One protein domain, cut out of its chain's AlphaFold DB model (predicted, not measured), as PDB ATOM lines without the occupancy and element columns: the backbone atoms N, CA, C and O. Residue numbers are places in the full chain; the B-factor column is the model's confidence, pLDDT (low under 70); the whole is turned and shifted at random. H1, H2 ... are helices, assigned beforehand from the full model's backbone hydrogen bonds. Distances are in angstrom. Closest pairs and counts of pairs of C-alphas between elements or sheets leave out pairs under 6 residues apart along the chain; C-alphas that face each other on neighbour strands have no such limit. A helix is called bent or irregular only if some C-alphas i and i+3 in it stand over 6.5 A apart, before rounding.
ATOM      1  N   ALA A  71     188.006 -18.806 170.645       92.69
ATOM      2  CA  ALA A  71     188.018 -17.387 171.009       92.69
ATOM      3  C   ALA A  71     186.629 -16.724 170.888       92.69
ATOM      4  O   ALA A  71     186.289 -15.865 171.698       92.69
ATOM      5  N   GLY A  72     185.801 -17.174 169.934       93.62
ATOM      6  CA  GLY A  72     184.409 -16.727 169.772       93.62
ATOM      7  C   GLY A  72     183.422 -17.242 170.832       93.62
ATOM      8  O   GLY A  72     182.232 -16.942 170.743       93.62
ATOM      9  N   ILE A  73     183.897 -18.037 171.794       96.56
ATOM     10  CA  ILE A  73     183.133 -18.528 172.946       96.56
ATOM     11  C   ILE A  73     183.703 -17.956 174.244       96.56
ATOM     12  O   ILE A  73     182.934 -17.509 175.089       96.56
ATOM     13  N   TYR A  74     185.027 -17.970 174.420       94.88
ATOM     14  CA  TYR A  74     185.655 -17.622 175.702       94.88
ATOM     15  C   TYR A  74     186.160 -16.183 175.804       94.88
ATOM     16  O   TYR A  74     186.387 -15.707 176.913       94.88
ATOM     17  N   CYS A  75     186.333 -15.480 174.683       91.62
ATOM     18  CA  CYS A  75     186.993 -14.170 174.679       91.62
ATOM     19  C   CYS A  75     186.123 -13.058 174.117       91.62
ATOM     20  O   CYS A  75     186.149 -11.929 174.603       91.62
ATOM     21  N   TYR A  76     185.341 -13.375 173.096       89.50
ATOM     22  CA  TYR A  76     184.349 -12.484 172.518       89.50
ATOM     23  C   TYR A  76     183.192 -13.309 171.961       89.50
ATOM     24  O   TYR A  76     183.285 -14.528 171.877       89.50
ATOM     25  N   GLY A  77     182.120 -12.641 171.545       92.38
ATOM     26  CA  GLY A  77     180.968 -13.281 170.915       92.38
ATOM     27  C   GLY A  77     179.754 -13.397 171.832       92.38
ATOM     28  O   GLY A  77     179.802 -13.098 173.028       92.38
ATOM     29  N   ASP A  78     178.643 -13.814 171.227       95.19
ATOM     30  CA  ASP A  78     177.320 -13.718 171.844       95.19
ATOM     31  C   ASP A  78     177.149 -14.669 173.027       95.19
ATOM     32  O   ASP A  78     176.501 -14.303 174.002       95.19
ATOM     33  N   ILE A  79     177.772 -15.854 172.988       97.62
ATOM     34  CA  ILE A  79     177.693 -16.820 174.090       97.62
ATOM     35  C   ILE A  79     178.277 -16.196 175.362       97.62
ATOM     36  O   ILE A  79     177.577 -16.099 176.370       97.62
ATOM     37  N   LEU A  80     179.524 -15.708 175.311       97.31
ATOM     38  CA  LEU A  80     180.159 -15.046 176.453       97.31
ATOM     39  C   LEU A  80     179.327 -13.858 176.933       97.31
ATOM     40  O   LEU A  80     179.059 -13.721 178.124       97.31
ATOM     41  N   HIS A  81     178.904 -13.006 175.996       95.88
ATOM     42  CA  HIS A  81     178.145 -11.804 176.311       95.88
ATOM     43  C   HIS A  81     176.843 -12.126 177.053       95.88
ATOM     44  O   HIS A  81     176.551 -11.510 178.080       95.88
ATOM     45  N   VAL A  82     176.087 -13.112 176.573       96.88
ATOM     46  CA  VAL A  82     174.800 -13.511 177.148       96.88
ATOM     47  C   VAL A  82     174.977 -14.137 178.521       96.88
ATOM     48  O   VAL A  82     174.283 -13.739 179.453       96.88
ATOM     49  N   VAL A  83     175.925 -15.067 178.678       97.25
ATOM     50  CA  VAL A  83     176.169 -15.726 179.970       97.25
ATOM     51  C   VAL A  83     176.573 -14.708 181.039       97.25
ATOM     52  O   VAL A  83     176.064 -14.761 182.160       97.25
ATOM     53  N   MET A  84     177.441 -13.754 180.685       95.75
ATOM     54  CA  MET A  84     177.891 -12.709 181.609       95.75
ATOM     55  C   MET A  84     176.779 -11.707 181.933       95.75
ATOM     56  O   MET A  84     176.601 -11.351 183.095       95.75
ATOM     57  N   THR A  85     176.007 -11.277 180.933       95.38
ATOM     58  CA  THR A  85     174.941 -10.274 181.116       95.38
ATOM     59  C   THR A  85     173.767 -10.829 181.916       95.38
ATOM     60  O   THR A  85     173.219 -10.129 182.761       95.38
ATOM     61  N   LEU A  86     173.407 -12.098 181.703       95.94
ATOM     62  CA  LEU A  86     172.359 -12.768 182.477       95.94
ATOM     63  C   LEU A  86     172.814 -13.179 183.882       95.94
ATOM     64  O   LEU A  86     171.990 -13.651 184.662       95.94
ATOM     65  N   GLY A  87     174.102 -13.028 184.212       95.88
ATOM     66  CA  GLY A  87     174.625 -13.365 185.534       95.88
ATOM     67  C   GLY A  87     174.416 -14.834 185.905       95.88
ATOM     68  O   GLY A  87     174.154 -15.130 187.068       95.88
ATOM     69  N   VAL A  88     174.526 -15.746 184.925       97.00
ATOM     70  CA  VAL A  88     174.239 -17.186 185.099       97.00
ATOM     71  C   VAL A  88     175.026 -17.786 186.268       97.00
ATOM     72  O   VAL A  88     174.532 -18.649 186.993       97.00
ATOM     73  N   TYR A  89     176.249 -17.297 186.475       96.81
ATOM     74  CA  TYR A  89     177.099 -17.671 187.594       96.81
ATOM     75  C   TYR A  89     177.481 -16.439 188.408       96.81
ATOM     76  O   TYR A  89     177.828 -15.395 187.860       96.81
ATOM     77  N   LYS A  90     177.495 -16.590 189.738       96.38
ATOM     78  CA  LYS A  90     177.986 -15.548 190.655       96.38
ATOM     79  C   LYS A  90     179.466 -15.229 190.420       96.38
ATOM     80  O   LYS A  90     179.886 -14.091 190.595       96.38
ATOM     81  N   ASP A  91     180.249 -16.248 190.078       96.44
ATOM     82  CA  ASP A  91     181.654 -16.117 189.712       96.44
ATOM     83  C   ASP A  91     181.796 -16.272 188.198       96.44
ATOM     84  O   ASP A  91     181.528 -17.341 187.647       96.44
ATOM     85  N   SER A  92     182.247 -15.211 187.529       94.94
ATOM     86  CA  SER A  92     182.430 -15.200 186.079       94.94
ATOM     87  C   SER A  92     183.492 -16.189 185.591       94.94
ATOM     88  O   SER A  92     183.420 -16.594 184.430       94.94
ATOM     89  N   LYS A  93     184.428 -16.654 186.444       95.62
ATOM     90  CA  LYS A  93     185.380 -17.714 186.038       95.62
ATOM     91  C   LYS A  93     184.673 -19.003 185.678       95.62
ATOM     92  O   LYS A  93     185.167 -19.729 184.831       95.62
ATOM     93  N   ILE A  94     183.551 -19.299 186.339       97.00
ATOM     94  CA  ILE A  94     182.915 -20.613 186.224       97.00
ATOM     95  C   ILE A  94     182.610 -20.916 184.763       97.00
ATOM     96  O   ILE A  94     182.866 -22.022 184.321       97.00
ATOM     97  N   PHE A  95     182.113 -19.945 183.996       97.88
ATOM     98  CA  PHE A  95     181.819 -20.177 182.588       97.88
ATOM     99  C   PHE A  95     183.079 -20.353 181.732       97.88
ATOM    100  O   PHE A  95     183.143 -21.273 180.922       97.88
ATOM    101  N   VAL A  96     184.075 -19.479 181.901       95.88
ATOM    102  CA  VAL A  96     185.284 -19.507 181.063       95.88
ATOM    103  C   VAL A  96     186.204 -20.685 181.383       95.88
ATOM    104  O   VAL A  96     187.005 -21.063 180.538       95.88
ATOM    105  N   ASP A  97     186.049 -21.300 182.554       96.94
ATOM    106  CA  ASP A  97     186.761 -22.516 182.961       96.94
ATOM    107  C   ASP A  97     186.050 -23.802 182.520       96.94
ATOM    108  O   ASP A  97     186.545 -24.895 182.771       96.94
ATOM    109  N   LYS A  98     184.858 -23.725 181.919       97.81
ATOM    110  CA  LYS A  98     184.158 -24.931 181.469       97.81
ATOM    111  C   LYS A  98     184.686 -25.381 180.116       97.81
ATOM    112  O   LYS A  98     184.584 -24.594 179.174       97.81
ATOM    113  N   PRO A  99     185.131 -26.634 179.952       97.75
ATOM    114  CA  PRO A  99     185.503 -27.154 178.642       97.75
ATOM    115  C   PRO A  99     184.276 -27.415 177.762       97.75
ATOM    116  O   PRO A  99     183.150 -27.560 178.242       97.75
ATOM    117  N   LEU A 100     184.489 -27.503 176.453       98.38
ATOM    118  CA  LEU A 100     183.456 -27.824 175.473       98.38
ATOM    119  C   LEU A 100     183.304 -29.339 175.309       98.38
ATOM    120  O   LEU A 100     184.271 -30.074 175.105       98.38
ATOM    121  N   LYS A 101     182.058 -29.810 175.261       98.00
ATOM    122  CA  LYS A 101     181.732 -31.211 174.939       98.00
ATOM    123  C   LYS A 101     181.925 -31.529 173.450       98.00
ATOM    124  O   LYS A 101     182.106 -32.691 173.079       98.00
ATOM    125  N   LYS A 102     181.879 -30.509 172.589       97.56
ATOM    126  CA  LYS A 102     181.957 -30.582 171.116       97.56
ATOM    127  C   LYS A 102     182.920 -29.521 170.586       97.56
ATOM    128  O   LYS A 102     183.418 -28.715 171.367       97.56
ATOM    129  N   ASP A 103     183.201 -29.521 169.286       97.50
ATOM    130  CA  ASP A 103     184.073 -28.493 168.713       97.50
ATOM    131  C   ASP A 103     183.393 -27.105 168.726       97.50
ATOM    132  O   ASP A 103     182.160 -27.025 168.658       97.50
ATOM    133  N   PRO A 104     184.167 -26.001 168.814       97.19
ATOM    134  CA  PRO A 104     183.626 -24.647 168.955       97.19
ATOM    135  C   PRO A 104     182.552 -24.277 167.930       97.19
ATOM    136  O   PRO A 104     181.519 -23.721 168.299       97.19
ATOM    137  N   ASP A 105     182.761 -24.626 166.660       96.56
ATOM    138  CA  ASP A 105     181.825 -24.299 165.581       96.56
ATOM    139  C   ASP A 105     180.466 -24.991 165.763       96.56
ATOM    140  O   ASP A 105     179.424 -24.394 165.482       96.56
ATOM    141  N   GLU A 106     180.447 -26.217 166.292       98.25
ATOM    142  CA  GLU A 106     179.203 -26.931 166.597       98.25
ATOM    143  C   GLU A 106     178.445 -26.265 167.748       98.25
ATOM    144  O   GLU A 106     177.222 -26.123 167.684       98.25
ATOM    145  N   VAL A 107     179.164 -25.836 168.790       98.50
ATOM    146  CA  VAL A 107     178.577 -25.153 169.953       98.50
ATOM    147  C   VAL A 107     178.011 -23.789 169.552       98.50
ATOM    148  O   VAL A 107     176.896 -23.441 169.946       98.50
ATOM    149  N   ILE A 108     178.735 -23.036 168.717       97.50
ATOM    150  CA  ILE A 108     178.277 -21.755 168.165       97.50
ATOM    151  C   ILE A 108     177.038 -21.957 167.284       97.50
ATOM    152  O   ILE A 108     176.065 -21.212 167.417       97.50
ATOM    153  N   ALA A 109     177.034 -22.971 166.416       97.50
ATOM    154  CA  ALA A 109     175.886 -23.269 165.564       97.50
ATOM    155  C   ALA A 109     174.649 -23.689 166.378       97.50
ATOM    156  O   ALA A 109     173.534 -23.260 166.072       97.50
ATOM    157  N   ASP A 110     174.827 -24.492 167.433       97.81
ATOM    158  CA  ASP A 110     173.739 -24.865 168.344       97.81
ATOM    159  C   ASP A 110     173.173 -23.636 169.072       97.81
ATOM    160  O   ASP A 110     171.955 -23.470 169.142       97.81
ATOM    161  N   PHE A 111     174.037 -22.721 169.525       97.81
ATOM    162  CA  PHE A 111     173.608 -21.465 170.140       97.81
ATOM    163  C   PHE A 111     172.752 -20.625 169.186       97.81
ATOM    164  O   PHE A 111     171.630 -20.246 169.521       97.81
ATOM    165  N   GLN A 112     173.240 -20.392 167.963       96.69
ATOM    166  CA  GLN A 112     172.525 -19.612 166.944       96.69
ATOM    167  C   GLN A 112     171.178 -20.238 166.569       96.69
ATOM    168  O   GLN A 112     170.205 -19.530 166.309       96.69
ATOM    169  N   LYS A 113     171.105 -21.574 166.559       96.44
ATOM    170  CA  LYS A 113     169.871 -22.309 166.277       96.44
ATOM    171  C   LYS A 113     168.842 -22.174 167.399       96.44
ATOM    172  O   LYS A 113     167.657 -22.029 167.101       96.44
ATOM    173  N   ARG A 114     169.266 -22.257 168.664       95.88
ATOM    174  CA  ARG A 114     168.372 -22.151 169.832       95.88
ATOM    175  C   ARG A 114     167.880 -20.724 170.031       95.88
ATOM    176  O   ARG A 114     166.688 -20.500 170.216       95.88
ATOM    177  N   PHE A 115     168.777 -19.753 169.905       95.31
ATOM    178  CA  PHE A 115     168.498 -18.354 170.206       95.31
ATOM    179  C   PHE A 115     168.350 -17.509 168.937       95.31
ATOM    180  O   PHE A 115     169.058 -16.531 168.722       95.31
ATOM    181  N   SER A 116     167.378 -17.863 168.091       89.50
ATOM    182  CA  SER A 116     167.071 -17.110 166.863       89.50
ATOM    183  C   SER A 116     166.276 -15.815 167.109       89.50
ATOM    184  O   SER A 116     165.917 -15.110 166.164       89.50
ATOM    185  N   LYS A 117     165.903 -15.542 168.364       88.56
ATOM    186  CA  LYS A 117     165.141 -14.371 168.816       88.56
ATOM    187  C   LYS A 117     165.964 -13.600 169.847       88.56
ATOM    188  O   LYS A 117     166.949 -14.113 170.363       88.56
ATOM    189  N   ALA A 118     165.528 -12.382 170.162       90.19
ATOM    190  CA  ALA A 118     166.144 -11.591 171.221       90.19
ATOM    191  C   ALA A 118     166.138 -12.362 172.553       90.19
ATOM    192  O   ALA A 118     165.092 -12.847 172.986       90.19
ATOM    193  N   ILE A 119     167.312 -12.457 173.176       93.38
ATOM    194  CA  ILE A 119     167.517 -13.082 174.483       93.38
ATOM    195  C   ILE A 119     167.201 -12.042 175.558       93.38
ATOM    196  O   ILE A 119     167.690 -10.914 175.497       93.38
ATOM    197  N   THR A 120     166.381 -12.416 176.536       93.44
ATOM    198  CA  THR A 120     165.992 -11.561 177.669       93.44
ATOM    199  C   THR A 120     166.243 -12.289 178.989       93.44
ATOM    200  O   THR A 120     166.683 -13.439 178.999       93.44
ATOM    201  N   GLU A 121     165.940 -11.653 180.124       91.56
ATOM    202  CA  GLU A 121     166.015 -12.300 181.444       91.56
ATOM    203  C   GLU A 121     165.166 -13.584 181.525       91.56
ATOM    204  O   GLU A 121     165.545 -14.546 182.194       91.56
ATOM    205  N   GLU A 122     164.059 -13.659 180.779       93.25
ATOM    206  CA  GLU A 122     163.194 -14.846 180.718       93.25
ATOM    207  C   GLU A 122     163.885 -16.049 180.054       93.25
ATOM    208  O   GLU A 122     163.535 -17.200 180.320       93.25
ATOM    209  N   SER A 123     164.916 -15.803 179.237       95.12
ATOM    210  CA  SER A 123     165.717 -16.839 178.580       95.12
ATOM    211  C   SER A 123     166.715 -17.521 179.521       95.12
ATOM    212  O   SER A 123     167.350 -18.492 179.111       95.12
ATOM    213  N   HIS A 124     166.858 -17.074 180.778       95.75
ATOM    214  CA  HIS A 124     167.873 -17.585 181.710       95.75
ATOM    215  C   HIS A 124     167.877 -19.118 181.809       95.75
ATOM    216  O   HIS A 124     168.927 -19.751 181.722       95.75
ATOM    217  N   LYS A 125     166.703 -19.746 181.955       97.19
ATOM    218  CA  LYS A 125     166.602 -21.212 182.066       97.19
ATOM    219  C   LYS A 125     167.056 -21.929 180.789       97.19
ATOM    220  O   LYS A 125     167.672 -22.986 180.868       97.19
ATOM    221  N   GLU A 126     166.746 -21.368 179.627       97.38
ATOM    222  CA  GLU A 126     167.132 -21.936 178.335       97.38
ATOM    223  C   GLU A 126     168.639 -21.786 178.087       97.38
ATOM    224  O   GLU A 126     169.273 -22.719 177.599       97.38
ATOM    225  N   VAL A 127     169.229 -20.656 178.493       98.00
ATOM    226  CA  VAL A 127     170.684 -20.434 178.447       98.00
ATOM    227  C   VAL A 127     171.414 -21.420 179.356       98.00
ATOM    228  O   VAL A 127     172.385 -22.027 178.915       98.00
ATOM    229  N   VAL A 128     170.922 -21.651 180.577       98.12
ATOM    230  CA  VAL A 128     171.476 -22.688 181.467       98.12
ATOM    231  C   VAL A 128     171.417 -24.063 180.802       98.12
ATOM    232  O   VAL A 128     172.433 -24.746 180.751       98.12
ATOM    233  N   GLN A 129     170.283 -24.434 180.201       98.38
ATOM    234  CA  GLN A 129     170.168 -25.716 179.500       98.38
ATOM    235  C   GLN A 129     171.130 -25.819 178.306       98.38
ATOM    236  O   GLN A 129     171.712 -26.874 178.069       98.38
ATOM    237  N   PHE A 130     171.323 -24.735 177.547       98.56
ATOM    238  CA  PHE A 130     172.318 -24.699 176.474       98.56
ATOM    239  C   PHE A 130     173.737 -24.948 177.000       98.56
ATOM    240  O   PHE A 130     174.492 -25.692 176.367       98.56
ATOM    241  N   ILE A 131     174.091 -24.356 178.147       98.38
ATOM    242  CA  ILE A 131     175.388 -24.584 178.787       98.38
ATOM    243  C   ILE A 131     175.499 -26.048 179.220       98.38
ATOM    244  O   ILE A 131     176.461 -26.715 178.846       98.38
ATOM    245  N   ASP A 132     174.495 -26.578 179.918       98.06
ATOM    246  CA  ASP A 132     174.482 -27.967 180.391       98.06
ATOM    247  C   ASP A 132     174.612 -28.979 179.240       98.06
ATOM    248  O   ASP A 132     175.257 -30.019 179.389       98.06
ATOM    249  N   ASP A 133     174.065 -28.675 178.063       98.44
ATOM    250  CA  ASP A 133     174.132 -29.551 176.892       98.44
ATOM    251  C   ASP A 133     175.493 -29.514 176.172       98.44
ATOM    252  O   ASP A 133     175.881 -30.503 175.540       98.44
ATOM    253  N   ASN A 134     176.222 -28.393 176.235       98.56
ATOM    254  CA  ASN A 134     177.407 -28.153 175.395       98.56
ATOM    255  C   ASN A 134     178.725 -27.989 176.160       98.56
ATOM    256  O   ASN A 134     179.785 -28.127 175.551       98.56
ATOM    257  N   PHE A 135     178.679 -27.755 177.468       98.56
ATOM    258  CA  PHE A 135     179.845 -27.496 178.309       98.56
ATOM    259  C   PHE A 135     179.976 -28.549 179.413       98.56
ATOM    260  O   PHE A 135     178.981 -29.116 179.879       98.56
TER     261      PHE A 135
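This is residues 71 to 135 of the 233 residues of the protein "Alpha,alpha-trehalase" of Litomosoides sigmodontis (UniProt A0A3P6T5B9). What shape do these coordinates make? A small rounded cluster of helices: H2, H4 and H5 set their centres in a triangle, with few contacts between them, and the short H1 and H3 lie at its rim, away from H5. What is it built of? The printed part has 65 residues with five named helices, H1 to H5 in chain order, and no named strand; its class is all helix. How large is it? It is compact, with a radius of gyration of the C-alphas of 10.8 A and spans of 28 by 27 by 20 A.

Where do the first helices lie? H1 is residues 71 to 74, with C-alpha 71 at (188.018, -17.387, 171.009); H2 is residues 78 to 85, 10.2 A long, and H3 is residues 93 to 96. Where are the longer ones? H4, residues 104 to 114, measures 15.5 A; H5, residues 121 to 134, measures 20.4 A and ends with C-alpha 134 at (177.407, -28.153, 175.395). H5 is irregular: C-alphas 122 and 125 are 7.3 A apart.

How does H1 meet H2? They touch only at the corner by their link, with closest C-alphas those of Ile 73 and Leu 80, 5.8 A apart. How do H2, H4 and H5 stand? H2 and H5 are close but not clearly touching, closest at the C-alphas of Val 83 and Val 127, 7.4 A, at a steep tilt of 54 degrees, opposite ways. H4 and H5 are also close but not clearly touching, closest at the C-alphas of Val 107 and Asn 134, 6.3 A; their tilt of 37 degrees, opposite ways, is only just steep. Where is H3? It is close to but not clearly touching H2, with the closest C-alphas, of Val 83 and Phe 95, 7.7 A apart, and it is apart from H5. What do the backbones show? Every O i to N i+4 pair is within hydrogen-bond range in H2 and H4, and 8 of 10 in H5; H1 and H3 are too short for such a pair.

How far does it reach? The two C-alphas farthest apart, of Asp 103 and Glu 122, are 27.7 A apart. Are there cuts, long links or weak places? The printed part has no cut; the link from H1 to H2 is tight and the other three are short. The mean pLDDT of the printed part is 96.0, and no printed residue is under 70.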